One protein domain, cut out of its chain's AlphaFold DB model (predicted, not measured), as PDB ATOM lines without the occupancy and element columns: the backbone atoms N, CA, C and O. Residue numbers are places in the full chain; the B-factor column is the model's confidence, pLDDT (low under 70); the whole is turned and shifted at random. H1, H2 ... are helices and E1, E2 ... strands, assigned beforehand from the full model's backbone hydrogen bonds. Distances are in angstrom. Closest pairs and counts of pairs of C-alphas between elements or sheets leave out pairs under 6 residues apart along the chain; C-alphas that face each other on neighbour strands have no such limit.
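What this domain is: This is residues 607 to 764 and 778 to 796 of the 805 residues of an uncharacterized protein of bacterium ADurb.Bin429 (UniProt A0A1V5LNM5). A twisted sheet of six strands curls round one long helix, H1, while the three shorter helices H2, H3 and H4 are on its other face, which makes three layers, helices on both faces of a sheet. H2 and H3 meet at a corner near the E1 edge, and H4 covers part of E3 and E4. The 177 printed residues hold four named helices and six named strands, in the order H1 E1 H2 H3 E2 E3 H4 E4 E5 E6; the sheet runs E1 E2 E3 E4 E5 E6 and is mixed, with E3 and E4 parallel and the other neighbours antiparallel. The class is mixed, helices and strands, though the named elements hold 86 of the 177 residues, under half. The whole is compact and rounded, with a radius of gyration of the C-alphas of 16.0 A and spans of 46 by 37 by 32 A.

Where its parts are: The printed part begins with H1, residues 607 to 627, 30.4 A long, from C-alpha 607 at (-12.158, 10.583, 10.821). E1 is residues 647 to 651, 11.1 A; H2 is residues 655 to 664, 14.4 A; H3 is residues 666 to 677, 16.5 A. E2, residues 689 to 692, is 10.1 A long, and E3, residues 700 to 708, is the longest strand at 23.4 A, with C-alpha 700 at (-37.068, 23.328, 5.914). H4 is residues 720 to 727, 10.4 A; E4 is residues 735 to 741, 19.7 A; E5 is residues 753 to 758, 16.6 A. E6, residues 789 to 792, 10.6 A, ends with C-alpha 792 at (-29.112, -1.560, 1.190).

How they stand to each other: In the sheet, E1 and E6 are the edge strands. E1 and E2 are antiparallel, with N 692 and O 648 at 2.8 A. E2 and E3 form a hairpin, with N 691 and O 702 at 2.9 A. E3 and E4 are parallel, with N 736 and O 703 at 2.8 A; with H4 they make a strand-helix-strand unit, two parallel neighbour strands with a helix between, and its crossover is right-handed. E4 and E5 form a hairpin, with N 739 and O 755 at 2.9 A. E5 and E6 are antiparallel, with N 756 and O 789 at 3.0 A. The sheet curls round H1, whose closest C-alphas to E3 are those of Gly 613 and Ser 708, 5.3 A apart. H3 is on the opposite face, at a height over the sheet of 9.7 A; it lies over E2 and only just over E3, with 3 of its C-alphas there, and runs across the strands, at 71 degrees to E2 on the local plane. H2 and H3 touch only at the corner, H3 with residues 668 to 672 alone, the closest C-alphas being those of Arg 662 and Asp 669, 4.5 A apart. H4 is on the same face as H3, at a height of 10.2 A, over E3 and E4. H1 is apart from H2, H3 and H4. In the four helices every O i to N i+4 pair is within hydrogen-bond range.

The domain as a whole: The C-alphas farthest apart, of His 677 and Gln 748, are 48.4 A apart. Residues 765 to 777 are not printed, and C-alphas 764 and 778 are 10.9 A apart across the cut. The links H1 to E1, H3 to E2, E3 to H4 and E4 to E5 are long. Mean pLDDT of the printed part is 74.8; 55 residues are under 70, among them residues 710 to 724 and 778 to 796.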
ATOM      1  N   SER A 607     -12.017   9.407  11.688       63.94
ATOM      2  CA  SER A 607     -12.158  10.583  10.821       63.94
ATOM      3  C   SER A 607     -12.499  10.185   9.382       63.94
ATOM      4  O   SER A 607     -13.344  10.805   8.731       63.94
ATOM      5  N   SER A 608     -11.906   9.084   8.910       67.19
ATOM      6  CA  SER A 608     -12.246   8.469   7.626       67.19
ATOM      7  C   SER A 608     -13.664   7.877   7.634       67.19
ATOM      8  O   SER A 608     -14.369   7.961   6.630       67.19
ATOM      9  N   LEU A 609     -14.109   7.321   8.766       74.44
ATOM     10  CA  LEU A 609     -15.465   6.794   8.948       74.44
ATOM     11  C   LEU A 609     -16.530   7.900   8.876       74.44
ATOM     12  O   LEU A 609     -17.510   7.748   8.148       74.44
ATOM     13  N   ASP A 610     -16.318   9.018   9.573       75.19
ATOM     14  CA  ASP A 610     -17.241  10.159   9.565       75.19
ATOM     15  C   ASP A 610     -17.307  10.823   8.187       75.19
ATOM     16  O   ASP A 610     -18.392  11.142   7.695       75.19
ATOM     17  N   THR A 611     -16.162  10.942   7.508       78.62
ATOM     18  CA  THR A 611     -16.093  11.472   6.137       78.62
ATOM     19  C   THR A 611     -16.871  10.590   5.153       78.62
ATOM     20  O   THR A 611     -17.643  11.096   4.329       78.62
ATOM     21  N   LEU A 612     -16.718   9.263   5.251       79.00
ATOM     22  CA  LEU A 612     -17.446   8.305   4.416       79.00
ATOM     23  C   LEU A 612     -18.953   8.337   4.710       79.00
ATOM     24  O   LEU A 612     -19.756   8.401   3.780       79.00
ATOM     25  N   GLY A 613     -19.338   8.356   5.990       81.44
ATOM     26  CA  GLY A 613     -20.734   8.466   6.416       81.44
ATOM     27  C   GLY A 613     -21.408   9.737   5.892       81.44
ATOM     28  O   GLY A 613     -22.496   9.656   5.323       81.44
ATOM     29  N   MET A 614     -20.743  10.892   6.010       86.88
ATOM     30  CA  MET A 614     -21.240  12.173   5.492       86.88
ATOM     31  C   MET A 614     -21.448  12.127   3.974       86.88
ATOM     32  O   MET A 614     -22.511  12.496   3.477       86.88
ATOM     33  N   SER A 615     -20.470  11.599   3.233       81.88
ATOM     34  CA  SER A 615     -20.560  11.456   1.772       81.88
ATOM     35  C   SER A 615     -21.774  10.616   1.357       81.88
ATOM     36  O   SER A 615     -22.530  11.008   0.465       81.88
ATOM     37  N   ILE A 616     -22.002   9.491   2.045       83.50
ATOM     38  CA  ILE A 616     -23.140   8.598   1.798       83.50
ATOM     39  C   ILE A 616     -24.473   9.312   2.056       83.50
ATOM     40  O   ILE A 616     -25.384   9.200   1.235       83.50
ATOM     41  N   VAL A 617     -24.599  10.063   3.157       87.88
ATOM     42  CA  VAL A 617     -25.839  10.791   3.486       87.88
ATOM     43  C   VAL A 617     -26.155  11.870   2.457       87.88
ATOM     44  O   VAL A 617     -27.299  11.960   2.011       87.88
ATOM     45  N   LEU A 618     -25.159  12.656   2.038       87.56
ATOM     46  CA  LEU A 618     -25.354  13.692   1.023       87.56
ATOM     47  C   LEU A 618     -25.830  13.080  -0.305       87.56
ATOM     48  O   LEU A 618     -26.791  13.567  -0.900       87.56
ATOM     49  N   ALA A 619     -25.222  11.973  -0.743       83.44
ATOM     50  CA  ALA A 619     -25.642  11.266  -1.953       83.44
ATOM     51  C   ALA A 619     -27.039  10.633  -1.824       83.44
ATOM     52  O   ALA A 619     -27.836  10.682  -2.767       83.44
ATOM     53  N   TYR A 620     -27.359  10.073  -0.654       84.69
ATOM     54  CA  TYR A 620     -28.680   9.520  -0.359       84.69
ATOM     55  C   TYR A 620     -29.773  10.595  -0.448       84.69
ATOM     56  O   TYR A 620     -30.777  10.378  -1.129       84.69
ATOM     57  N   GLU A 621     -29.561  11.776   0.141       87.69
ATOM     58  CA  GLU A 621     -30.532  12.878   0.073       87.69
ATOM     59  C   GLU A 621     -30.704  13.434  -1.345       87.69
ATOM     60  O   GLU A 621     -31.829  13.724  -1.761       87.69
ATOM     61  N   VAL A 622     -29.624  13.511  -2.130       84.44
ATOM     62  CA  VAL A 622     -29.710  13.888  -3.550       84.44
ATOM     63  C   VAL A 622     -30.620  12.926  -4.311       84.44
ATOM     64  O   VAL A 622     -31.515  13.356  -5.044       84.44
ATOM     65  N   ASN A 623     -30.409  11.621  -4.141       81.12
ATOM     66  CA  ASN A 623     -31.199  10.607  -4.830       81.12
ATOM     67  C   ASN A 623     -32.651  10.593  -4.354       81.12
ATOM     68  O   ASN A 623     -33.555  10.515  -5.185       81.12
ATOM     69  N   ARG A 624     -32.896  10.755  -3.050       87.31
ATOM     70  CA  ARG A 624     -34.249  10.868  -2.500       87.31
ATOM     71  C   ARG A 624     -35.021  12.018  -3.141       87.31
ATOM     72  O   ARG A 624     -36.142  11.812  -3.604       87.31
ATOM     73  N   LEU A 625     -34.429  13.212  -3.196       83.12
ATOM     74  CA  LEU A 625     -35.065  14.383  -3.804       83.12
ATOM     75  C   LEU A 625     -35.315  14.181  -5.307       83.12
ATOM     76  O   LEU A 625     -36.389  14.525  -5.802       83.12
ATOM     77  N   ARG A 626     -34.387  13.539  -6.030       81.56
ATOM     78  CA  ARG A 626     -34.585  13.169  -7.443       81.56
ATOM     79  C   ARG A 626     -35.737  12.185  -7.637       81.56
ATOM     80  O   ARG A 626     -36.570  12.396  -8.516       81.56
ATOM     81  N   CYS A 627     -35.835  11.153  -6.798       77.44
ATOM     82  CA  CYS A 627     -36.957  10.211  -6.804       77.44
ATOM     83  C   CYS A 627     -38.290  10.887  -6.451       77.44
ATOM     84  O   CYS A 627     -39.331  10.485  -6.966       77.44
ATOM     85  N   ALA A 628     -38.260  11.945  -5.636       77.69
ATOM     86  CA  ALA A 628     -39.416  12.792  -5.339       77.69
ATOM     87  C   ALA A 628     -39.769  13.783  -6.474       77.69
ATOM     88  O   ALA A 628     -40.694  14.579  -6.326       77.69
ATOM     89  N   GLY A 629     -39.071  13.726  -7.615       78.06
ATOM     90  CA  GLY A 629     -39.355  14.530  -8.807       78.06
ATOM     91  C   GLY A 629     -38.563  15.836  -8.906       78.06
ATOM     92  O   GLY A 629     -38.827  16.633  -9.808       78.06
ATOM     93  N   VAL A 630     -37.585  16.068  -8.025       80.12
ATOM     94  CA  VAL A 630     -36.720  17.252  -8.079       80.12
ATOM     95  C   VAL A 630     -35.555  17.008  -9.038       80.12
ATOM     96  O   VAL A 630     -34.606  16.295  -8.724       80.12
ATOM     97  N   SER A 631     -35.603  17.602 -10.230       67.94
ATOM     98  CA  SER A 631     -34.590  17.385 -11.274       67.94
ATOM     99  C   SER A 631     -33.292  18.181 -11.073       67.94
ATOM    100  O   SER A 631     -32.255  17.792 -11.608       67.94
ATOM    101  N   THR A 632     -33.316  19.258 -10.282       69.56
ATOM    102  CA  THR A 632     -32.179  20.164 -10.037       69.56
ATOM    103  C   THR A 632     -31.796  20.176  -8.554       69.56
ATOM    104  O   THR A 632     -32.043  21.150  -7.847       69.56
ATOM    105  N   VAL A 633     -31.234  19.069  -8.065       77.81
ATOM    106  CA  VAL A 633     -30.739  18.953  -6.682       77.81
ATOM    107  C   VAL A 633     -29.227  19.113  -6.671       77.81
ATOM    108  O   VAL A 633     -28.526  18.269  -7.233       77.81
ATOM    109  N   ASN A 634     -28.742  20.155  -5.999       82.69
ATOM    110  CA  ASN A 634     -27.318  20.389  -5.781       82.69
ATOM    111  C   ASN A 634     -26.993  20.364  -4.281       82.69
ATOM    112  O   ASN A 634     -27.727  20.933  -3.465       82.69
ATOM    113  N   VAL A 635     -25.881  19.714  -3.938       87.56
ATOM    114  CA  VAL A 635     -25.244  19.829  -2.620       87.56
ATOM    115  C   VAL A 635     -24.395  21.094  -2.628       87.56
ATOM    116  O   VAL A 635     -23.737  21.380  -3.628       87.56
ATOM    117  N   TYR A 636     -24.419  21.854  -1.539       88.88
ATOM    118  CA  TYR A 636     -23.566  23.027  -1.396       88.88
ATOM    119  C   TYR A 636     -22.083  22.635  -1.377       88.88
ATOM    120  O   TYR A 636     -21.666  21.820  -0.553       88.88
ATOM    121  N   ASP A 637     -21.289  23.240  -2.261       84.00
ATOM    122  CA  ASP A 637     -19.841  23.052  -2.316       84.00
ATOM    123  C   ASP A 637     -19.119  24.191  -1.567       84.00
ATOM    124  O   ASP A 637     -19.074  25.319  -2.072       84.00
ATOM    125  N   PRO A 638     -18.517  23.932  -0.391       78.25
ATOM    126  CA  PRO A 638     -17.824  24.952   0.396       78.25
ATOM    127  C   PRO A 638     -16.462  25.375  -0.186       78.25
ATOM    128  O   PRO A 638     -15.810  26.249   0.397       78.25
ATOM    129  N   THR A 639     -15.998  24.738  -1.271       77.88
ATOM    130  CA  THR A 639     -14.740  25.062  -1.967       77.88
ATOM    131  C   THR A 639     -14.920  26.060  -3.111       77.88
ATOM    132  O   THR A 639     -13.939  26.634  -3.582       77.88
ATOM    133  N   SER A 640     -16.163  26.304  -3.531       79.81
ATOM    134  CA  SER A 640     -16.504  27.292  -4.550       79.81
ATOM    135  C   SER A 640     -16.849  28.635  -3.911       79.81
ATOM    136  O   SER A 640     -17.791  28.737  -3.126       79.81
ATOM    137  N   ASP A 641     -16.133  29.687  -4.310       72.62
ATOM    138  CA  ASP A 641     -16.405  31.068  -3.881       72.62
ATOM    139  C   ASP A 641     -17.611  31.700  -4.615       72.62
ATOM    140  O   ASP A 641     -17.961  32.857  -4.376       72.62
ATOM    141  N   ALA A 642     -18.254  30.971  -5.537       79.81
ATOM    142  CA  ALA A 642     -19.426  31.448  -6.265       79.81
ATOM    143  C   ALA A 642     -20.719  31.308  -5.441       79.81
ATOM    144  O   ALA A 642     -20.882  30.381  -4.647       79.81
ATOM    145  N   MET A 643     -21.685  32.201  -5.691       81.88
ATOM    146  CA  MET A 643     -23.039  32.077  -5.139       81.88
ATOM    147  C   MET A 643     -23.706  30.792  -5.641       81.88
ATOM    148  O   MET A 643     -23.712  30.524  -6.843       81.88
ATOM    149  N   GLN A 644     -24.321  30.038  -4.730       83.88
ATOM    150  CA  GLN A 644     -24.974  28.754  -5.015       83.88
ATOM    151  C   GLN A 644     -26.450  28.796  -4.573       83.88
ATOM    152  O   GLN A 644     -26.836  28.118  -3.618       83.88
ATOM    153  N   PRO A 645     -27.297  29.614  -5.232       78.31
ATOM    154  CA  PRO A 645     -28.689  29.822  -4.815       78.31
ATOM    155  C   PRO A 645     -29.573  28.576  -4.984       78.31
ATOM    156  O   PRO A 645     -30.588  28.462  -4.301       78.31
ATOM    157  N   ASP A 646     -29.168  27.645  -5.852       79.94
ATOM    158  CA  ASP A 646     -29.903  26.413  -6.165       79.94
ATOM    159  C   ASP A 646     -29.437  25.203  -5.331       79.94
ATOM    160  O   ASP A 646     -29.875  24.076  -5.569       79.94
ATOM    161  N   ALA A 647     -28.526  25.402  -4.371       85.38
ATOM    162  CA  ALA A 647     -28.144  24.353  -3.431       85.38
ATOM    163  C   ALA A 647     -29.291  24.078  -2.445       85.38
ATOM    164  O   ALA A 647     -29.866  25.002  -1.866       85.38
ATOM    165  N   LEU A 648     -29.613  22.797  -2.255       88.12
ATOM    166  CA  LEU A 648     -30.719  22.346  -1.402       88.12
ATOM    167  C   LEU A 648     -30.254  21.500  -0.216       88.12
ATOM    168  O   LEU A 648     -30.990  21.398   0.760       88.12
ATOM    169  N   ILE A 649     -29.058  20.914  -0.278       90.88
ATOM    170  CA  ILE A 649     -28.509  20.050   0.774       90.88
ATOM    171  C   ILE A 649     -27.207  20.667   1.281       90.88
ATOM    172  O   ILE A 649     -26.322  20.991   0.486       90.88
ATOM    173  N   PHE A 650     -27.094  20.821   2.597       91.94
ATOM    174  CA  PHE A 650     -26.001  21.530   3.256       91.94
ATOM    175  C   PHE A 650     -25.413  20.691   4.386       91.94
ATOM    176  O   PHE A 650     -26.150  20.152   5.207       91.94
ATOM    177  N   ASP A 651     -24.086  20.636   4.449       89.56
ATOM    178  CA  ASP A 651     -23.345  20.096   5.588       89.56
ATOM    179  C   ASP A 651     -23.231  21.175   6.679       89.56
ATOM    180  O   ASP A 651     -22.597  22.217   6.485       89.56
ATOM    181  N   THR A 652     -23.869  20.921   7.821       89.81
ATOM    182  CA  THR A 652     -23.932  21.808   8.990       89.81
ATOM    183  C   THR A 652     -23.127  21.282  10.179       89.81
ATOM    184  O   THR A 652     -23.276  21.790  11.286       89.81
ATOM    185  N   SER A 653     -22.233  20.313   9.957       80.94
ATOM    186  CA  SER A 653     -21.415  19.671  11.005       80.94
ATOM    187  C   SER A 653     -20.437  20.609  11.726       80.94
ATOM    188  O   SER A 653     -19.929  20.273  12.793       80.94
ATOM    189  N   THR A 654     -20.130  21.777  11.147       81.31
ATOM    190  CA  THR A 654     -19.167  22.738  11.714       81.31
ATOM    191  C   THR A 654     -19.630  24.188  11.524       81.31
ATOM    192  O   THR A 654     -20.193  24.513  10.468       81.31
ATOM    193  N   PRO A 655     -19.350  25.092  12.484       80.88
ATOM    194  CA  PRO A 655     -19.709  26.507  12.384       80.88
ATOM    195  C   PRO A 655     -19.115  27.198  11.152       80.88
ATOM    196  O   PRO A 655     -19.766  28.047  10.542       80.88
ATOM    197  N   GLU A 656     -17.906  26.815  10.731       83.06
ATOM    198  CA  GLU A 656     -17.245  27.389   9.558       83.06
ATOM    199  C   GLU A 656     -18.012  27.094   8.262       83.06
ATOM    200  O   GLU A 656     -18.161  27.985   7.418       83.06
ATOM    201  N   LYS A 657     -18.535  25.870   8.102       84.62
ATOM    202  CA  LYS A 657     -19.352  25.491   6.935       84.62
ATOM    203  C   LYS A 657     -20.678  26.245   6.924       84.62
ATOM    204  O   LYS A 657     -21.065  26.770   5.880       84.62
ATOM    205  N   ILE A 658     -21.323  26.378   8.086       86.06
ATOM    206  CA  ILE A 658     -22.568  27.144   8.238       86.06
ATOM    207  C   ILE A 658     -22.338  28.611   7.862       86.06
ATOM    208  O   ILE A 658     -23.088  29.167   7.061       86.06
ATOM    209  N   ALA A 659     -21.285  29.243   8.386       85.69
ATOM    210  CA  ALA A 659     -20.980  30.643   8.105       85.69
ATOM    211  C   ALA A 659     -20.757  30.902   6.605       85.69
ATOM    212  O   ALA A 659     -21.274  31.885   6.070       85.69
ATOM    213  N   ARG A 660     -20.048  30.001   5.910       85.31
ATOM    214  CA  ARG A 660     -19.843  30.083   4.453       85.31
ATOM    215  C   ARG A 660     -21.139  29.878   3.669       85.31
ATOM    216  O   ARG A 660     -21.450  30.679   2.790       85.31
ATOM    217  N   ALA A 661     -21.933  28.871   4.030       87.56
ATOM    218  CA  ALA A 661     -23.210  28.592   3.375       87.56
ATOM    219  C   ALA A 661     -24.204  29.761   3.501       87.56
ATOM    220  O   ALA A 661     -24.889  30.087   2.531       87.56
ATOM    221  N   ARG A 662     -24.238  30.450   4.652       89.44
ATOM    222  CA  ARG A 662     -25.082  31.646   4.861       89.44
ATOM    223  C   ARG A 662     -24.698  32.811   3.953       89.44
ATOM    224  O   ARG A 662     -25.567  33.556   3.517       89.44
ATOM    225  N   GLN A 663     -23.412  32.962   3.642       86.44
ATOM    226  CA  GLN A 663     -22.943  33.998   2.718       86.44
ATOM    227  C   GLN A 663     -23.248  33.639   1.256       86.44
ATOM    228  O   GLN A 663     -23.595  34.516   0.470       86.44
ATOM    229  N   ALA A 664     -23.145  32.355   0.902       85.06
ATOM    230  CA  ALA A 664     -23.251  31.877  -0.476       85.06
ATOM    231  C   ALA A 664     -24.679  31.499  -0.927       85.06
ATOM    232  O   ALA A 664     -24.926  31.390  -2.132       85.06
ATOM    233  N   SER A 665     -25.620  31.294   0.004       88.62
ATOM    234  CA  SER A 665     -27.011  30.922  -0.285       88.62
ATOM    235  C   SER A 665     -28.011  31.725   0.566       88.62
ATOM    236  O   SER A 665     -28.193  31.441   1.754       88.62
ATOM    237  N   PRO A 666     -28.744  32.688  -0.034       86.44
ATOM    238  CA  PRO A 666     -29.765  33.469   0.674       86.44
ATOM    239  C   PRO A 666     -30.903  32.608   1.232       86.44
ATOM    240  O   PRO A 666     -31.508  32.935   2.250       86.44
ATOM    241  N   ARG A 667     -31.197  31.487   0.564       86.06
ATOM    242  CA  ARG A 667     -32.245  30.547   0.969       86.06
ATOM    243  C   ARG A 667     -31.836  29.771   2.224       86.06
ATOM    244  O   ARG A 667     -32.662  29.578   3.113       86.06
ATOM    245  N   PHE A 668     -30.560  29.396   2.327       89.56
ATOM    246  CA  PHE A 668     -29.994  28.796   3.535       89.56
ATOM    247  C   PHE A 668     -29.935  29.793   4.697       89.56
ATOM    248  O   PHE A 668     -30.311  29.445   5.814       89.56
ATOM    249  N   ASP A 669     -29.550  31.049   4.447       90.00
ATOM    250  CA  ASP A 669     -29.556  32.081   5.493       90.00
ATOM    251  C   ASP A 669     -30.970  32.342   6.040       90.00
ATOM    252  O   ASP A 669     -31.168  32.377   7.255       90.00
ATOM    253  N   ALA A 670     -31.980  32.404   5.165       88.19
ATOM    254  CA  ALA A 670     -33.382  32.504   5.574       88.19
ATOM    255  C   ALA A 670     -33.842  31.290   6.406       88.19
ATOM    256  O   ALA A 670     -34.561  31.453   7.395       88.19
ATOM    257  N   ALA A 671     -33.404  30.080   6.049       88.12
ATOM    258  CA  ALA A 671     -33.701  28.858   6.795       88.12
ATOM    259  C   ALA A 671     -33.041  28.844   8.188       88.12
ATOM    260  O   ALA A 671     -33.693  28.503   9.175       88.12
ATOM    261  N   MET A 672     -31.785  29.284   8.297       89.75
ATOM    262  CA  MET A 672     -31.082  29.412   9.581       89.75
ATOM    263  C   MET A 672     -31.679  30.520  10.460       89.75
ATOM    264  O   MET A 672     -31.797  30.343  11.672       89.75
ATOM    265  N   ALA A 673     -32.119  31.636   9.871       87.81
ATOM    266  CA  ALA A 673     -32.842  32.686  10.589       87.81
ATOM    267  C   ALA A 673     -34.200  32.190  11.113       87.81
ATOM    268  O   ALA A 673     -34.580  32.501  12.245       87.81
ATOM    269  N   TYR A 674     -34.907  31.373  10.324       85.62
ATOM    270  CA  TYR A 674     -36.131  30.707  10.761       85.62
ATOM    271  C   TYR A 674     -35.863  29.752  11.936       85.62
ATOM    272  O   TYR A 674     -36.559  29.832  12.943       85.62
ATOM    273  N   LEU A 675     -34.816  28.919  11.876       84.44
ATOM    274  CA  LEU A 675     -34.415  28.048  12.992       84.44
ATOM    275  C   LEU A 675     -34.059  28.837  14.262       84.44
ATOM    276  O   LEU A 675     -34.522  28.489  15.350       84.44
ATOM    277  N   ALA A 676     -33.321  29.939  14.124       83.69
ATOM    278  CA  ALA A 676     -32.982  30.819  15.240       83.69
ATOM    279  C   ALA A 676     -34.227  31.429  15.907       83.69
ATOM    280  O   ALA A 676     -34.312  31.473  17.135       83.69
ATOM    281  N   HIS A 677     -35.232  31.830  15.120       82.44
ATOM    282  CA  HIS A 677     -36.514  32.311  15.647       82.44
ATOM    283  C   HIS A 677     -37.267  31.235  16.449       82.44
ATOM    284  O   HIS A 677     -38.017  31.550  17.371       82.44
ATOM    285  N   MET A 678     -37.025  29.963  16.131       75.31
ATOM    286  CA  MET A 678     -37.607  28.801  16.807       75.31
ATOM    287  C   MET A 678     -36.776  28.323  18.010       75.31
ATOM    288  O   MET A 678     -37.100  27.298  18.608       75.31
ATOM    289  N   GLY A 679     -35.729  29.066  18.391       73.56
ATOM    290  CA  GLY A 679     -34.886  28.779  19.557       73.56
ATOM    291  C   GLY A 679     -33.753  27.778  19.307       73.56
ATOM    292  O   GLY A 679     -33.159  27.293  20.270       73.56
ATOM    293  N   VAL A 680     -33.450  27.463  18.043       79.69
ATOM    294  CA  VAL A 680     -32.315  26.615  17.641       79.69
ATOM    295  C   VAL A 680     -31.059  27.478  17.477       79.69
ATOM    296  O   VAL A 680     -31.134  28.592  16.964       79.69
ATOM    297  N   SER A 681     -29.894  26.990  17.916       77.00
ATOM    298  CA  SER A 681     -28.640  27.747  17.776       77.00
ATOM    299  C   SER A 681     -28.265  27.915  16.301       77.00
ATOM    300  O   SER A 681     -28.297  26.964  15.524       77.00
ATOM    301  N   GLY A 682     -27.892  29.140  15.921       71.31
ATOM    302  CA  GLY A 682     -27.449  29.458  14.561       71.31
ATOM    303  C   GLY A 682     -26.032  28.974  14.235       71.31
ATOM    304  O   GLY A 682     -25.678  28.940  13.060       71.31
ATOM    305  N   GLU A 683     -25.242  28.618  15.251       72.31
ATOM    306  CA  GLU A 683     -23.880  28.076  15.110       72.31
ATOM    307  C   GLU A 683     -23.846  26.558  15.328       72.31
ATOM    308  O   GLU A 683     -23.044  25.870  14.706       72.31
ATOM    309  N   TRP A 684     -24.765  26.033  16.147       76.19
ATOM    310  CA  TRP A 684     -24.873  24.611  16.481       76.19
ATOM    311  C   TRP A 684     -26.332  24.142  16.421       76.19
ATOM    312  O   TRP A 684     -26.967  23.949  17.464       76.19
ATOM    313  N   PRO A 685     -26.901  23.945  15.220       78.25
ATOM    314  CA  PRO A 685     -28.324  23.648  15.066       78.25
ATOM    315  C   PRO A 685     -28.747  22.279  15.623       78.25
ATOM    316  O   PRO A 685     -29.943  22.000  15.708       78.25
ATOM    317  N   GLY A 686     -27.793  21.436  16.039       77.31
ATOM    318  CA  GLY A 686     -28.061  20.093  16.556       77.31
ATOM    319  C   GLY A 686     -28.468  19.110  15.456       77.31
ATOM    320  O   GLY A 686     -29.290  18.233  15.710       77.31
ATOM    321  N   CYS A 687     -27.969  19.333  14.238       85.69
ATOM    322  CA  CYS A 687     -28.066  18.432  13.098       85.69
ATOM    323  C   CYS A 687     -26.810  18.572  12.222       85.69
ATOM    324  O   CYS A 687     -26.288  19.681  12.054       85.69
ATOM    325  N   ASP A 688     -26.368  17.474  11.621       87.38
ATOM    326  CA  ASP A 688     -25.184  17.416  10.758       87.38
ATOM    327  C   ASP A 688     -25.471  17.798   9.304       87.38
ATOM    328  O   ASP A 688     -24.595  18.329   8.621       87.38
ATOM    329  N   VAL A 689     -26.688  17.534   8.819       92.12
ATOM    330  CA  VAL A 689     -27.112  17.859   7.452       92.12
ATOM    331  C   VAL A 689     -28.460  18.571   7.472       92.12
ATOM    332  O   VAL A 689     -29.410  18.139   8.131       92.12
ATOM    333  N   LEU A 690     -28.567  19.649   6.696       92.50
ATOM    334  CA  LEU A 690     -29.812  20.374   6.483       92.50
ATOM    335  C   LEU A 690     -30.259  20.268   5.025       92.50
ATOM    336  O   LEU A 690     -29.532  20.660   4.113       92.50
ATOM    337  N   THR A 691     -31.489  19.795   4.818       92.56
ATOM    338  CA  THR A 691     -32.139  19.770   3.502       92.56
ATOM    339  C   THR A 691     -33.266  20.795   3.452       92.56
ATOM    340  O   THR A 691     -34.184  20.771   4.278       92.56
ATOM    341  N   LEU A 692     -33.195  21.705   2.483       90.00
ATOM    342  CA  LEU A 692     -34.182  22.755   2.249       90.00
ATOM    343  C   LEU A 692     -35.282  22.259   1.315       90.00
ATOM    344  O   LEU A 692     -35.012  21.590   0.321       90.00
ATOM    345  N   SER A 693     -36.520  22.644   1.617       82.62
ATOM    346  CA  SER A 693     -37.662  22.323   0.761       82.62
ATOM    347  C   SER A 693     -37.698  23.275  -0.426       82.62
ATOM    348  O   SER A 693     -37.302  24.434  -0.292       82.62
ATOM    349  N   LEU A 694     -38.186  22.800  -1.577       74.44
ATOM    350  CA  LEU A 694     -38.426  23.627  -2.763       74.44
ATOM    351  C   LEU A 694     -39.707  24.458  -2.686       74.44
ATOM    352  O   LEU A 694     -39.792  25.483  -3.366       74.44
ATOM    353  N   ASP A 695     -40.653  24.055  -1.843       74.00
ATOM    354  CA  ASP A 695     -41.895  24.777  -1.599       74.00
ATOM    355  C   ASP A 695     -41.601  26.161  -0.996       74.00
ATOM    356  O   ASP A 695     -40.783  26.297  -0.085       74.00
ATOM    357  N   ALA A 696     -42.244  27.200  -1.529       64.31
ATOM    358  CA  ALA A 696     -42.066  28.573  -1.063       64.31
ATOM    359  C   ALA A 696     -42.646  28.786   0.346       64.31
ATOM    360  O   ALA A 696     -42.153  29.645   1.078       64.31
ATOM    361  N   ASP A 697     -43.638  27.980   0.737       67.75
ATOM    362  CA  ASP A 697     -44.308  28.077   2.037       67.75
ATOM    363  C   ASP A 697     -43.585  27.275   3.138       67.75
ATOM    364  O   ASP A 697     -43.881  27.413   4.328       67.75
ATOM    365  N   ILE A 698     -42.611  26.437   2.760       72.94
ATOM    366  CA  ILE A 698     -41.875  25.550   3.664       72.94
ATOM    367  C   ILE A 698     -40.374  25.683   3.395       72.94
ATOM    368  O   ILE A 698     -39.849  25.129   2.433       72.94
ATOM    369  N   LEU A 699     -39.657  26.360   4.296       80.12
ATOM    370  CA  LEU A 699     -38.210  26.578   4.157       80.12
ATOM    371  C   LEU A 699     -37.365  25.331   4.477       80.12
ATOM    372  O   LEU A 699     -36.311  25.134   3.881       80.12
ATOM    373  N   LEU A 700     -37.823  24.479   5.399       85.94
ATOM    374  CA  LEU A 700     -37.068  23.328   5.914       85.94
ATOM    375  C   LEU A 700     -37.725  22.015   5.495       85.94
ATOM    376  O   LEU A 700     -38.909  21.819   5.763       85.94
ATOM    377  N   GLU A 701     -36.973  21.082   4.917       87.44
ATOM    378  CA  GLU A 701     -37.484  19.747   4.588       87.44
ATOM    379  C   GLU A 701     -37.076  18.706   5.631       87.44
ATOM    380  O   GLU A 701     -37.949  18.110   6.267       87.44
ATOM    381  N   ARG A 702     -35.766  18.521   5.845       91.06
ATOM    382  CA  ARG A 702     -35.212  17.582   6.831       91.06
ATOM    383  C   ARG A 702     -34.061  18.232   7.605       91.06
ATOM    384  O   ARG A 702     -33.143  18.779   6.997       91.06
ATOM    385  N   LEU A 703     -34.113  18.143   8.933       90.38
ATOM    386  CA  LEU A 703     -32.969  18.326   9.828       90.38
ATOM    387  C   LEU A 703     -32.437  16.934  10.154       90.38
ATOM    388  O   LEU A 703     -33.181  16.124  10.705       90.38
ATOM    389  N   ILE A 704     -31.201  16.638   9.771       90.88
ATOM    390  CA  ILE A 704     -30.659  15.281   9.800       90.88
ATOM    391  C   ILE A 704     -29.484  15.232  10.765       90.88
ATOM    392  O   ILE A 704     -28.475  15.897  10.553       90.88
ATOM    393  N   GLU A 705     -29.613  14.414  11.800       90.06
ATOM    394  CA  GLU A 705     -28.502  14.001  12.655       90.06
ATOM    395  C   GLU A 705     -27.902  12.699  12.118       90.06
ATOM    396  O   GLU A 705     -28.643  11.739  11.893       90.06
ATOM    397  N   LEU A 706     -26.587  12.644  11.907       85.56
ATOM    398  CA  LEU A 706     -25.896  11.515  11.287       85.56
ATOM    399  C   LEU A 706     -25.056  10.749  12.311       85.56
ATOM    400  O   LEU A 706     -24.154  11.286  12.942       85.56
ATOM    401  N   LYS A 707     -25.267   9.433  12.396       83.38
ATOM    402  CA  LYS A 707     -24.381   8.518  13.127       83.38
ATOM    403  C   LYS A 707     -23.756   7.501  12.170       83.38
ATOM    404  O   LYS A 707     -24.463   6.721  11.528       83.38
ATOM    405  N   SER A 708     -22.427   7.512  12.081       78.31
ATOM    406  CA  SER A 708     -21.630   6.595  11.260       78.31
ATOM    407  C   SER A 708     -21.079   5.444  12.121       78.31
ATOM    408  O   SER A 708     -20.732   5.627  13.289       78.31
ATOM    409  N   SER A 709     -21.027   4.218  11.591       73.31
ATOM    410  CA  SER A 709     -20.426   3.090  12.311       73.31
ATOM    411  C   SER A 709     -19.770   2.060  11.393       73.31
ATOM    412  O   SER A 709     -20.303   1.674  10.350       73.31
ATOM    413  N   GLY A 710     -18.602   1.564  11.815       53.22
ATOM    414  CA  GLY A 710     -17.893   0.481  11.134       53.22
ATOM    415  C   GLY A 710     -18.585  -0.881  11.264       53.22
ATOM    416  O   GLY A 710     -18.345  -1.755  10.440       53.22
ATOM    417  N   VAL A 711     -19.456  -1.063  12.261       51.59
ATOM    418  CA  VAL A 711     -20.259  -2.274  12.518       51.59
ATOM    419  C   VAL A 711     -21.724  -1.879  12.744       51.59
ATOM    420  O   VAL A 711     -22.039  -0.699  12.861       51.59
ATOM    421  N   ALA A 712     -22.650  -2.834  12.826       47.28
ATOM    422  CA  ALA A 712     -24.027  -2.541  13.225       47.28
ATOM    423  C   ALA A 712     -24.098  -2.166  14.724       47.28
ATOM    424  O   ALA A 712     -24.332  -3.030  15.574       47.28
ATOM    425  N   SER A 713     -23.878  -0.887  15.056       44.81
ATOM    426  CA  SER A 713     -24.046  -0.379  16.424       44.81
ATOM    427  C   SER A 713     -25.513  -0.448  16.859       44.81
ATOM    428  O   SER A 713     -26.413  -0.097  16.094       44.81
ATOM    429  N   ARG A 714     -25.756  -0.923  18.087       41.31
ATOM    430  CA  ARG A 714     -27.105  -1.119  18.659       41.31
ATOM    431  C   ARG A 714     -27.540   0.004  19.605       41.31
ATOM    432  O   ARG A 714     -28.712   0.056  19.969       41.31
ATOM    433  N   VAL A 715     -26.607   0.868  20.011       45.53
ATOM    434  CA  VAL A 715     -26.830   1.970  20.958       45.53
ATOM    435  C   VAL A 715     -26.113   3.208  20.433       45.53
ATOM    436  O   VAL A 715     -24.944   3.135  20.055       45.53
ATOM    437  N   LEU A 716     -26.819   4.338  20.391       51.94
ATOM    438  CA  LEU A 716     -26.296   5.615  19.902       51.94
ATOM    439  C   LEU A 716     -26.538   6.716  20.941       51.94
ATOM    440  O   LEU A 716     -27.586   6.743  21.590       51.94
ATOM    441  N   GLU A 717     -25.561   7.612  21.082       48.28
ATOM    442  CA  GLU A 717     -25.626   8.784  21.963       48.28
ATOM    443  C   GLU A 717     -26.069  10.032  21.179       48.28
ATOM    444  O   GLU A 717     -25.732  10.171  20.003       48.28
ATOM    445  N   MET A 718     -26.798  10.944  21.833       52.91
ATOM    446  CA  MET A 718     -27.190  12.248  21.273       52.91
ATOM    447  C   MET A 718     -26.725  13.404  22.163       52.91
ATOM    448  O   MET A 718     -26.793  13.305  23.393       52.91
ATOM    449  N   SER A 719     -26.303  14.518  21.558       56.62
ATOM    450  CA  SER A 719     -25.928  15.733  22.291       56.62
ATOM    451  C   SER A 719     -27.143  16.516  22.814       56.62
ATOM    452  O   SER A 719     -28.296  16.297  22.436       56.62
ATOM    453  N   TRP A 720     -26.900  17.475  23.712       50.16
ATOM    454  CA  TRP A 720     -27.961  18.318  24.277       50.16
ATOM    455  C   TRP A 720     -28.596  19.267  23.247       50.16
ATOM    456  O   TRP A 720     -29.789  19.564  23.341       50.16
ATOM    457  N   ASN A 721     -27.830  19.729  22.255       60.66
ATOM    458  CA  ASN A 721     -28.355  20.575  21.181       60.66
ATOM    459  C   ASN A 721     -29.200  19.745  20.199       60.66
ATOM    460  O   ASN A 721     -30.304  20.168  19.866       60.66
ATOM    461  N   GLU A 722     -28.769  18.523  19.862       68.06
ATOM    462  CA  GLU A 722     -29.594  17.541  19.133       68.06
ATOM    463  C   GLU A 722     -30.905  17.251  19.879       68.06
ATOM    464  O   GLU A 722     -31.990  17.284  19.296       68.06
ATOM    465  N   TRP A 723     -30.833  17.045  21.202       63.84
ATOM    466  CA  TRP A 723     -32.012  16.838  22.047       63.84
ATOM    467  C   TRP A 723     -32.981  18.027  21.986       63.84
ATOM    468  O   TRP A 723     -34.193  17.838  21.864       63.84
ATOM    469  N   LYS A 724     -32.476  19.264  22.075       67.62
ATOM    470  CA  LYS A 724     -33.317  20.474  22.067       67.62
ATOM    471  C   LYS A 724     -34.028  20.642  20.734       67.62
ATOM    472  O   LYS A 724     -35.240  20.851  20.716       67.62
ATOM    473  N   THR A 725     -33.290  20.511  19.639       71.69
ATOM    474  CA  THR A 725     -33.835  20.647  18.288       71.69
ATOM    475  C   THR A 725     -34.875  19.566  18.012       71.69
ATOM    476  O   THR A 725     -35.961  19.858  17.514       71.69
ATOM    477  N   ALA A 726     -34.610  18.330  18.430       64.81
ATOM    478  CA  ALA A 726     -35.510  17.221  18.169       64.81
ATOM    479  C   ALA A 726     -36.741  17.167  19.097       64.81
ATOM    480  O   ALA A 726     -37.770  16.594  18.741       64.81
ATOM    481  N   THR A 727     -36.701  17.809  20.270       62.97
ATOM    482  CA  THR A 727     -37.861  17.921  21.175       62.97
ATOM    483  C   THR A 727     -38.670  19.208  20.987       62.97
ATOM    484  O   THR A 727     -39.743  19.332  21.580       62.97
ATOM    485  N   ALA A 728     -38.259  20.137  20.123       72.94
ATOM    486  CA  ALA A 728     -39.036  21.335  19.807       72.94
ATOM    487  C   ALA A 728     -40.288  20.985  18.976       72.94
ATOM    488  O   ALA A 728     -40.189  20.597  17.813       72.94
ATOM    489  N   SER A 729     -41.489  21.127  19.556       60.47
ATOM    490  CA  SER A 729     -42.763  20.641  18.981       60.47
ATOM    491  C   SER A 729     -43.106  21.184  17.589       60.47
ATOM    492  O   SER A 729     -43.936  20.610  16.900       60.47
ATOM    493  N   THR A 730     -42.493  22.290  17.181       69.31
ATOM    494  CA  THR A 730     -42.767  22.998  15.929       69.31
ATOM    495  C   THR A 730     -41.886  22.573  14.749       69.31
ATOM    496  O   THR A 730     -42.286  22.765  13.605       69.31
ATOM    497  N   ILE A 731     -40.712  21.985  15.000       77.06
ATOM    498  CA  ILE A 731     -39.781  21.492  13.962       77.06
ATOM    499  C   ILE A 731     -39.487  19.987  14.086       77.06
ATOM    500  O   ILE A 731     -38.918  19.396  13.171       77.06
ATOM    501  N   ARG A 732     -39.942  19.345  15.172       78.56
ATOM    502  CA  ARG A 732     -39.782  17.911  15.474       78.56
ATOM    503  C   ARG A 732     -40.192  16.979  14.335       78.56
ATOM    504  O   ARG A 732     -39.487  16.015  14.058       78.56
ATOM    505  N   GLU A 733     -41.299  17.253  13.645       80.75
ATOM    506  CA  GLU A 733     -41.777  16.408  12.533       80.75
ATOM    507  C   GLU A 733     -40.831  16.381  11.321       80.75
ATOM    508  O   GLU A 733     -40.973  15.521  10.443       80.75
ATOM    509  N   ARG A 734     -39.893  17.334  11.275       84.88
ATOM    510  CA  ARG A 734     -38.863  17.498  10.247       84.88
ATOM    511  C   ARG A 734     -37.486  17.029  10.724       84.88
ATOM    512  O   ARG A 734     -36.545  17.094   9.942       84.88
ATOM    513  N   PHE A 735     -37.362  16.557  11.968       86.88
ATOM    514  CA  PHE A 735     -36.120  16.013  12.510       86.88
ATOM    515  C   PHE A 735     -35.991  14.518  12.201       86.88
ATOM    516  O   PHE A 735     -36.933  13.744  12.411       86.88
ATOM    517  N   TYR A 736     -34.817  14.116  11.725       88.69
ATOM    518  CA  TYR A 736     -34.492  12.745  11.363       88.69
ATOM    519  C   TYR A 736     -33.163  12.306  11.976       88.69
ATOM    520  O   TYR A 736     -32.207  13.074  12.021       88.69
ATOM    521  N   LEU A 737     -33.098  11.037  12.378       85.94
ATOM    522  CA  LEU A 737     -31.853  10.357  12.732       85.94
ATOM    523  C   LEU A 737     -31.442   9.438  11.581       85.94
ATOM    524  O   LEU A 737     -32.215   8.558  11.194       85.94
ATOM    525  N   TYR A 738     -30.250   9.648  11.028       87.69
ATOM    526  CA  TYR A 738     -29.682   8.844   9.951       87.69
ATOM    527  C   TYR A 738     -28.583   7.952  10.514       87.69
ATOM    528  O   TYR A 738     -27.626   8.430  11.120       87.69
ATOM    529  N   LEU A 739     -28.719   6.646  10.304       81.81
ATOM    530  CA  LEU A 739     -27.730   5.651  10.703       81.81
ATOM    531  C   LEU A 739     -27.090   5.038   9.463       81.81
ATOM    532  O   LEU A 739     -27.779   4.395   8.667       81.81
ATOM    533  N   VAL A 740     -25.773   5.195   9.346       81.00
ATOM    534  CA  VAL A 740     -24.960   4.564   8.301       81.00
ATOM    535  C   VAL A 740     -24.075   3.503   8.946       81.00
ATOM    536  O   VAL A 740     -23.215   3.823   9.768       81.00
ATOM    537  N   GLY A 741     -24.307   2.231   8.615       79.69
ATOM    538  CA  GLY A 741     -23.679   1.093   9.294       79.69
ATOM    539  C   GLY A 741     -22.990   0.106   8.355       79.69
ATOM    540  O   GLY A 741     -23.201   0.127   7.144       79.69
ATOM    541  N   ASN A 742     -22.190  -0.791   8.943       76.38
ATOM    542  CA  ASN A 742     -21.403  -1.828   8.253       76.38
ATOM    543  C   ASN A 742     -20.373  -1.277   7.242       76.38
ATOM    544  O   ASN A 742     -20.136  -1.883   6.203       76.38
ATOM    545  N   LEU A 743     -19.735  -0.140   7.545       75.94
ATOM    546  CA  LEU A 743     -18.781   0.516   6.630       75.94
ATOM    547  C   LEU A 743     -17.387  -0.137   6.561       75.94
ATOM    548  O   LEU A 743     -16.540   0.273   5.764       75.94
ATOM    549  N   ARG A 744     -17.129  -1.158   7.379       75.31
ATOM    550  CA  ARG A 744     -15.912  -1.971   7.315       75.31
ATOM    551  C   ARG A 744     -15.959  -2.951   6.138       75.31
ATOM    552  O   ARG A 744     -16.891  -3.744   6.034       75.31
ATOM    553  N   ALA A 745     -14.916  -2.952   5.308       68.06
ATOM    554  CA  ALA A 745     -14.812  -3.825   4.136       68.06
ATOM    555  C   ALA A 745     -14.428  -5.278   4.481       68.06
ATOM    556  O   ALA A 745     -14.519  -6.160   3.633       68.06
ATOM    557  N   ASP A 746     -13.997  -5.548   5.719       62.06
ATOM    558  CA  ASP A 746     -13.597  -6.882   6.190       62.06
ATOM    559  C   ASP A 746     -14.746  -7.698   6.816       62.06
ATOM    560  O   ASP A 746     -14.559  -8.864   7.172       62.06
ATOM    561  N   LEU A 747     -15.951  -7.124   6.924       60.62
ATOM    562  CA  LEU A 747     -17.130  -7.812   7.454       60.62
ATOM    563  C   LEU A 747     -17.710  -8.786   6.417       60.62
ATOM    564  O   LEU A 747     -18.579  -8.433   5.618       60.62
ATOM    565  N   GLN A 748     -17.253 -10.042   6.444       49.31
ATOM    566  CA  GLN A 748     -17.757 -11.095   5.555       49.31
ATOM    567  C   GLN A 748     -19.287 -11.245   5.671       49.31
ATOM    568  O   GLN A 748     -19.817 -11.623   6.714       49.31
ATOM    569  N   GLY A 749     -19.999 -10.951   4.577       55.50
ATOM    570  CA  GLY A 749     -21.449 -11.137   4.453       55.50
ATOM    571  C   GLY A 749     -22.331 -10.024   5.037       55.50
ATOM    572  O   GLY A 749     -23.550 -10.166   5.000       55.50
ATOM    573  N   SER A 750     -21.762  -8.929   5.559       62.06
ATOM    574  CA  SER A 750     -22.540  -7.770   6.032       62.06
ATOM    575  C   SER A 750     -22.579  -6.671   4.972       62.06
ATOM    576  O   SER A 750     -21.536  -6.192   4.539       62.06
ATOM    577  N   ILE A 751     -23.783  -6.269   4.561       72.19
ATOM    578  CA  ILE A 751     -23.990  -5.250   3.523       72.19
ATOM    579  C   ILE A 751     -24.034  -3.856   4.186       72.19
ATOM    580  O   ILE A 751     -24.713  -3.713   5.215       72.19
ATOM    581  N   PRO A 752     -23.314  -2.844   3.659       78.75
ATOM    582  CA  PRO A 752     -23.451  -1.452   4.089       78.75
ATOM    583  C   PRO A 752     -24.881  -0.940   3.896       78.75
ATOM    584  O   PRO A 752     -25.545  -1.287   2.921       78.75
ATOM    585  N   PHE A 753     -25.371  -0.110   4.815       78.06
ATOM    586  CA  PHE A 753     -26.754   0.375   4.762       78.06
ATOM    587  C   PHE A 753     -26.892   1.817   5.241       78.06
ATOM    588  O   PHE A 753     -26.069   2.308   6.018       78.06
ATOM    589  N   VAL A 754     -27.997   2.452   4.837       82.06
ATOM    590  CA  VAL A 754     -28.491   3.720   5.390       82.06
ATOM    591  C   VAL A 754     -29.914   3.519   5.901       82.06
ATOM    592  O   VAL A 754     -30.762   2.961   5.200       82.06
ATOM    593  N   ARG A 755     -30.189   3.982   7.124       80.50
ATOM    594  CA  ARG A 755     -31.539   4.030   7.706       80.50
ATOM    595  C   ARG A 755     -31.891   5.441   8.131       80.50
ATOM    596  O   ARG A 755     -31.111   6.060   8.847       80.50
ATOM    597  N   ALA A 756     -33.074   5.904   7.743       84.00
ATOM    598  CA  ALA A 756     -33.599   7.210   8.119       84.00
ATOM    599  C   ALA A 756     -34.842   7.047   9.006       84.00
ATOM    600  O   ALA A 756     -35.879   6.535   8.577       84.00
ATOM    601  N   TYR A 757     -34.729   7.504  10.251       81.00
ATOM    602  CA  TYR A 757     -35.796   7.470  11.249       81.00
ATOM    603  C   TYR A 757     -36.408   8.862  11.391       81.00
ATOM    604  O   TYR A 757     -35.736   9.797  11.832       81.00
ATOM    605  N   ARG A 758     -37.680   9.013  11.016       82.56
ATOM    606  CA  ARG A 758     -38.424  10.274  11.154       82.56
ATOM    607  C   ARG A 758     -38.958  10.421  12.571       82.56
ATOM    608  O   ARG A 758     -39.553   9.479  13.075       82.56
ATOM    609  N   ASN A 759     -38.840  11.615  13.160       75.69
ATOM    610  CA  ASN A 759     -39.371  11.916  14.495       75.69
ATOM    611  C   ASN A 759     -39.069  10.777  15.493       75.69
ATOM    612  O   ASN A 759     -39.990  10.156  16.035       75.69
ATOM    613  N   PRO A 760     -37.778  10.473  15.731       68.38
ATOM    614  CA  PRO A 760     -37.399   9.337  16.562       68.38
ATOM    615  C   PRO A 760     -37.989   9.424  17.980       68.38
ATOM    616  O   PRO A 760     -38.102   8.412  18.649       68.38
ATOM    617  N   PHE A 761     -38.428  10.603  18.435       65.19
ATOM    618  CA  PHE A 761     -38.928  10.847  19.787       65.19
ATOM    619  C   PHE A 761     -40.333  10.302  20.067       65.19
ATOM    620  O   PHE A 761     -40.563   9.794  21.162       65.19
ATOM    621  N   GLU A 762     -41.276  10.385  19.123       63.12
ATOM    622  CA  GLU A 762     -42.616   9.793  19.313       63.12
ATOM    623  C   GLU A 762     -42.627   8.274  19.121       63.12
ATOM    624  O   GLU A 762     -43.543   7.596  19.581       63.12
ATOM    625  N   GLN A 763     -41.595   7.737  18.473       57.41
ATOM    626  CA  GLN A 763     -41.475   6.316  18.158       57.41
ATOM    627  C   GLN A 763     -40.764   5.502  19.256       57.41
ATOM    628  O   GLN A 763     -40.571   4.303  19.085       57.41
ATOM    629  N   LEU A 764     -40.398   6.120  20.390       50.66
ATOM    630  CA  LEU A 764     -39.677   5.475  21.498       50.66
ATOM    631  C   LEU A 764     -40.600   5.005  22.632       50.66
ATOM    632  O   LEU A 764     -41.331   5.799  23.224       50.66
ATOM    633  N   VAL A 778     -29.914  10.301  27.302       37.62
ATOM    634  CA  VAL A 778     -31.010   9.552  26.667       37.62
ATOM    635  C   VAL A 778     -30.371   8.505  25.764       37.62
ATOM    636  O   VAL A 778     -29.586   8.857  24.892       37.62
ATOM    637  N   HIS A 779     -30.676   7.230  26.002       39.47
ATOM    638  CA  HIS A 779     -30.151   6.107  25.226       39.47
ATOM    639  C   HIS A 779     -31.232   5.635  24.249       39.47
ATOM    640  O   HIS A 779     -32.371   5.414  24.666       39.47
ATOM    641  N   LEU A 780     -30.884   5.485  22.969       42.56
ATOM    642  CA  LEU A 780     -31.799   5.028  21.921       42.56
ATOM    643  C   LEU A 780     -31.440   3.605  21.483       42.56
ATOM    644  O   LEU A 780     -30.298   3.335  21.113       42.56
ATOM    645  N   SER A 781     -32.427   2.710  21.514       48.69
ATOM    646  CA  SER A 781     -32.315   1.328  21.043       48.69
ATOM    647  C   SER A 781     -32.884   1.226  19.629       48.69
ATOM    648  O   SER A 781     -34.072   1.447  19.401       48.69
ATOM    649  N   THR A 782     -32.038   0.895  18.651       47.03
ATOM    650  CA  THR A 782     -32.415   0.894  17.223       47.03
ATOM    651  C   THR A 782     -33.391  -0.219  16.830       47.03
ATOM    652  O   THR A 782     -33.902  -0.213  15.712       47.03
ATOM    653  N   THR A 783     -33.632  -1.193  17.713       50.44
ATOM    654  CA  THR A 783     -34.605  -2.278  17.503       50.44
ATOM    655  C   THR A 783     -36.027  -1.897  17.887       50.44
ATOM    656  O   THR A 783     -36.951  -2.625  17.535       50.44
ATOM    657  N   ASP A 784     -36.198  -0.776  18.587       44.53
ATOM    658  CA  ASP A 784     -37.460  -0.421  19.239       44.53
ATOM    659  C   ASP A 784     -38.251   0.634  18.440       44.53
ATOM    660  O   ASP A 784     -39.303   1.086  18.883       44.53
ATOM    661  N   PHE A 785     -37.764   1.005  17.248       46.66
ATOM    662  CA  PHE A 785     -38.444   1.902  16.312       46.66
ATOM    663  C   PHE A 785     -39.517   1.160  15.503       46.66
ATOM    664  O   PHE A 785     -39.259   0.104  14.925       46.66
ATOM    665  N   CYS A 786     -40.715   1.743  15.420       45.47
ATOM    666  CA  CYS A 786     -41.864   1.148  14.729       45.47
ATOM    667  C   CYS A 786     -41.871   1.372  13.202       45.47
ATOM    668  O   CYS A 786     -42.455   0.560  12.487       45.47
ATOM    669  N   GLU A 787     -41.250   2.445  12.693       49.06
ATOM    670  CA  GLU A 787     -41.244   2.816  11.266       49.06
ATOM    671  C   GLU A 787     -39.852   3.327  10.836       49.06
ATOM    672  O   GLU A 787     -39.231   4.106  11.556       49.06
ATOM    673  N   ALA A 788     -39.344   2.908   9.667       57.88
ATOM    674  CA  ALA A 788     -38.050   3.365   9.139       57.88
ATOM    675  C   ALA A 788     -37.975   3.295   7.602       57.88
ATOM    676  O   ALA A 788     -38.440   2.324   7.001       57.88
ATOM    677  N   GLU A 789     -37.339   4.287   6.971       69.00
ATOM    678  CA  GLU A 789     -36.867   4.199   5.578       69.00
ATOM    679  C   GLU A 789     -35.517   3.440   5.575       69.00
ATOM    680  O   GLU A 789     -34.604   3.819   6.313       69.00
ATOM    681  N   HIS A 790     -35.381   2.361   4.788       69.12
ATOM    682  CA  HIS A 790     -34.184   1.495   4.745       69.12
ATOM    683  C   HIS A 790     -33.701   1.278   3.302       69.12
ATOM    684  O   HIS A 790     -34.506   0.920   2.442       69.12
ATOM    685  N   LEU A 791     -32.396   1.453   3.058       69.69
ATOM    686  CA  LEU A 791     -31.731   1.186   1.774       69.69
ATOM    687  C   LEU A 791     -30.447   0.366   1.987       69.69
ATOM    688  O   LEU A 791     -29.552   0.789   2.724       69.69
ATOM    689  N   ASP A 792     -30.346  -0.773   1.297       69.12
ATOM    690  CA  ASP A 792     -29.112  -1.560   1.190       69.12
ATOM    691  C   ASP A 792     -28.205  -0.955   0.102       69.12
ATOM    692  O   ASP A 792     -28.681  -0.614  -0.984       69.12
ATOM    693  N   LEU A 793     -26.909  -0.796   0.387       66.38
ATOM    694  CA  LEU A 793     -25.929  -0.256  -0.562       66.38
ATOM    695  C   LEU A 793     -25.249  -1.398  -1.334       66.38
ATOM    696  O   LEU A 793     -24.851  -2.402  -0.743       66.38
ATOM    697  N   GLU A 794     -25.085  -1.244  -2.650       68.62
ATOM    698  CA  GLU A 794     -24.390  -2.233  -3.487       68.62
ATOM    699  C   GLU A 794     -22.877  -1.955  -3.526       68.62
ATOM    700  O   GLU A 794     -22.451  -0.799  -3.560       68.62
ATOM    701  N   VAL A 795     -22.068  -3.023  -3.544       62.44
ATOM    702  CA  VAL A 795     -20.597  -2.964  -3.610       62.44
ATOM    703  C   VAL A 795     -20.128  -3.459  -4.980       62.44
ATOM    704  O   VAL A 795     -20.464  -4.580  -5.375       62.44
ATOM    705  N   GLN A 796     -19.334  -2.664  -5.706       53.75
ATOM    706  CA  GLN A 796     -18.737  -3.109  -6.972       53.75
ATOM    707  C   GLN A 796     -17.603  -4.114  -6.729       53.75
ATOM    708  O   GLN A 796     -16.731  -3.916  -5.886       53.75
TER     709      GLN A 796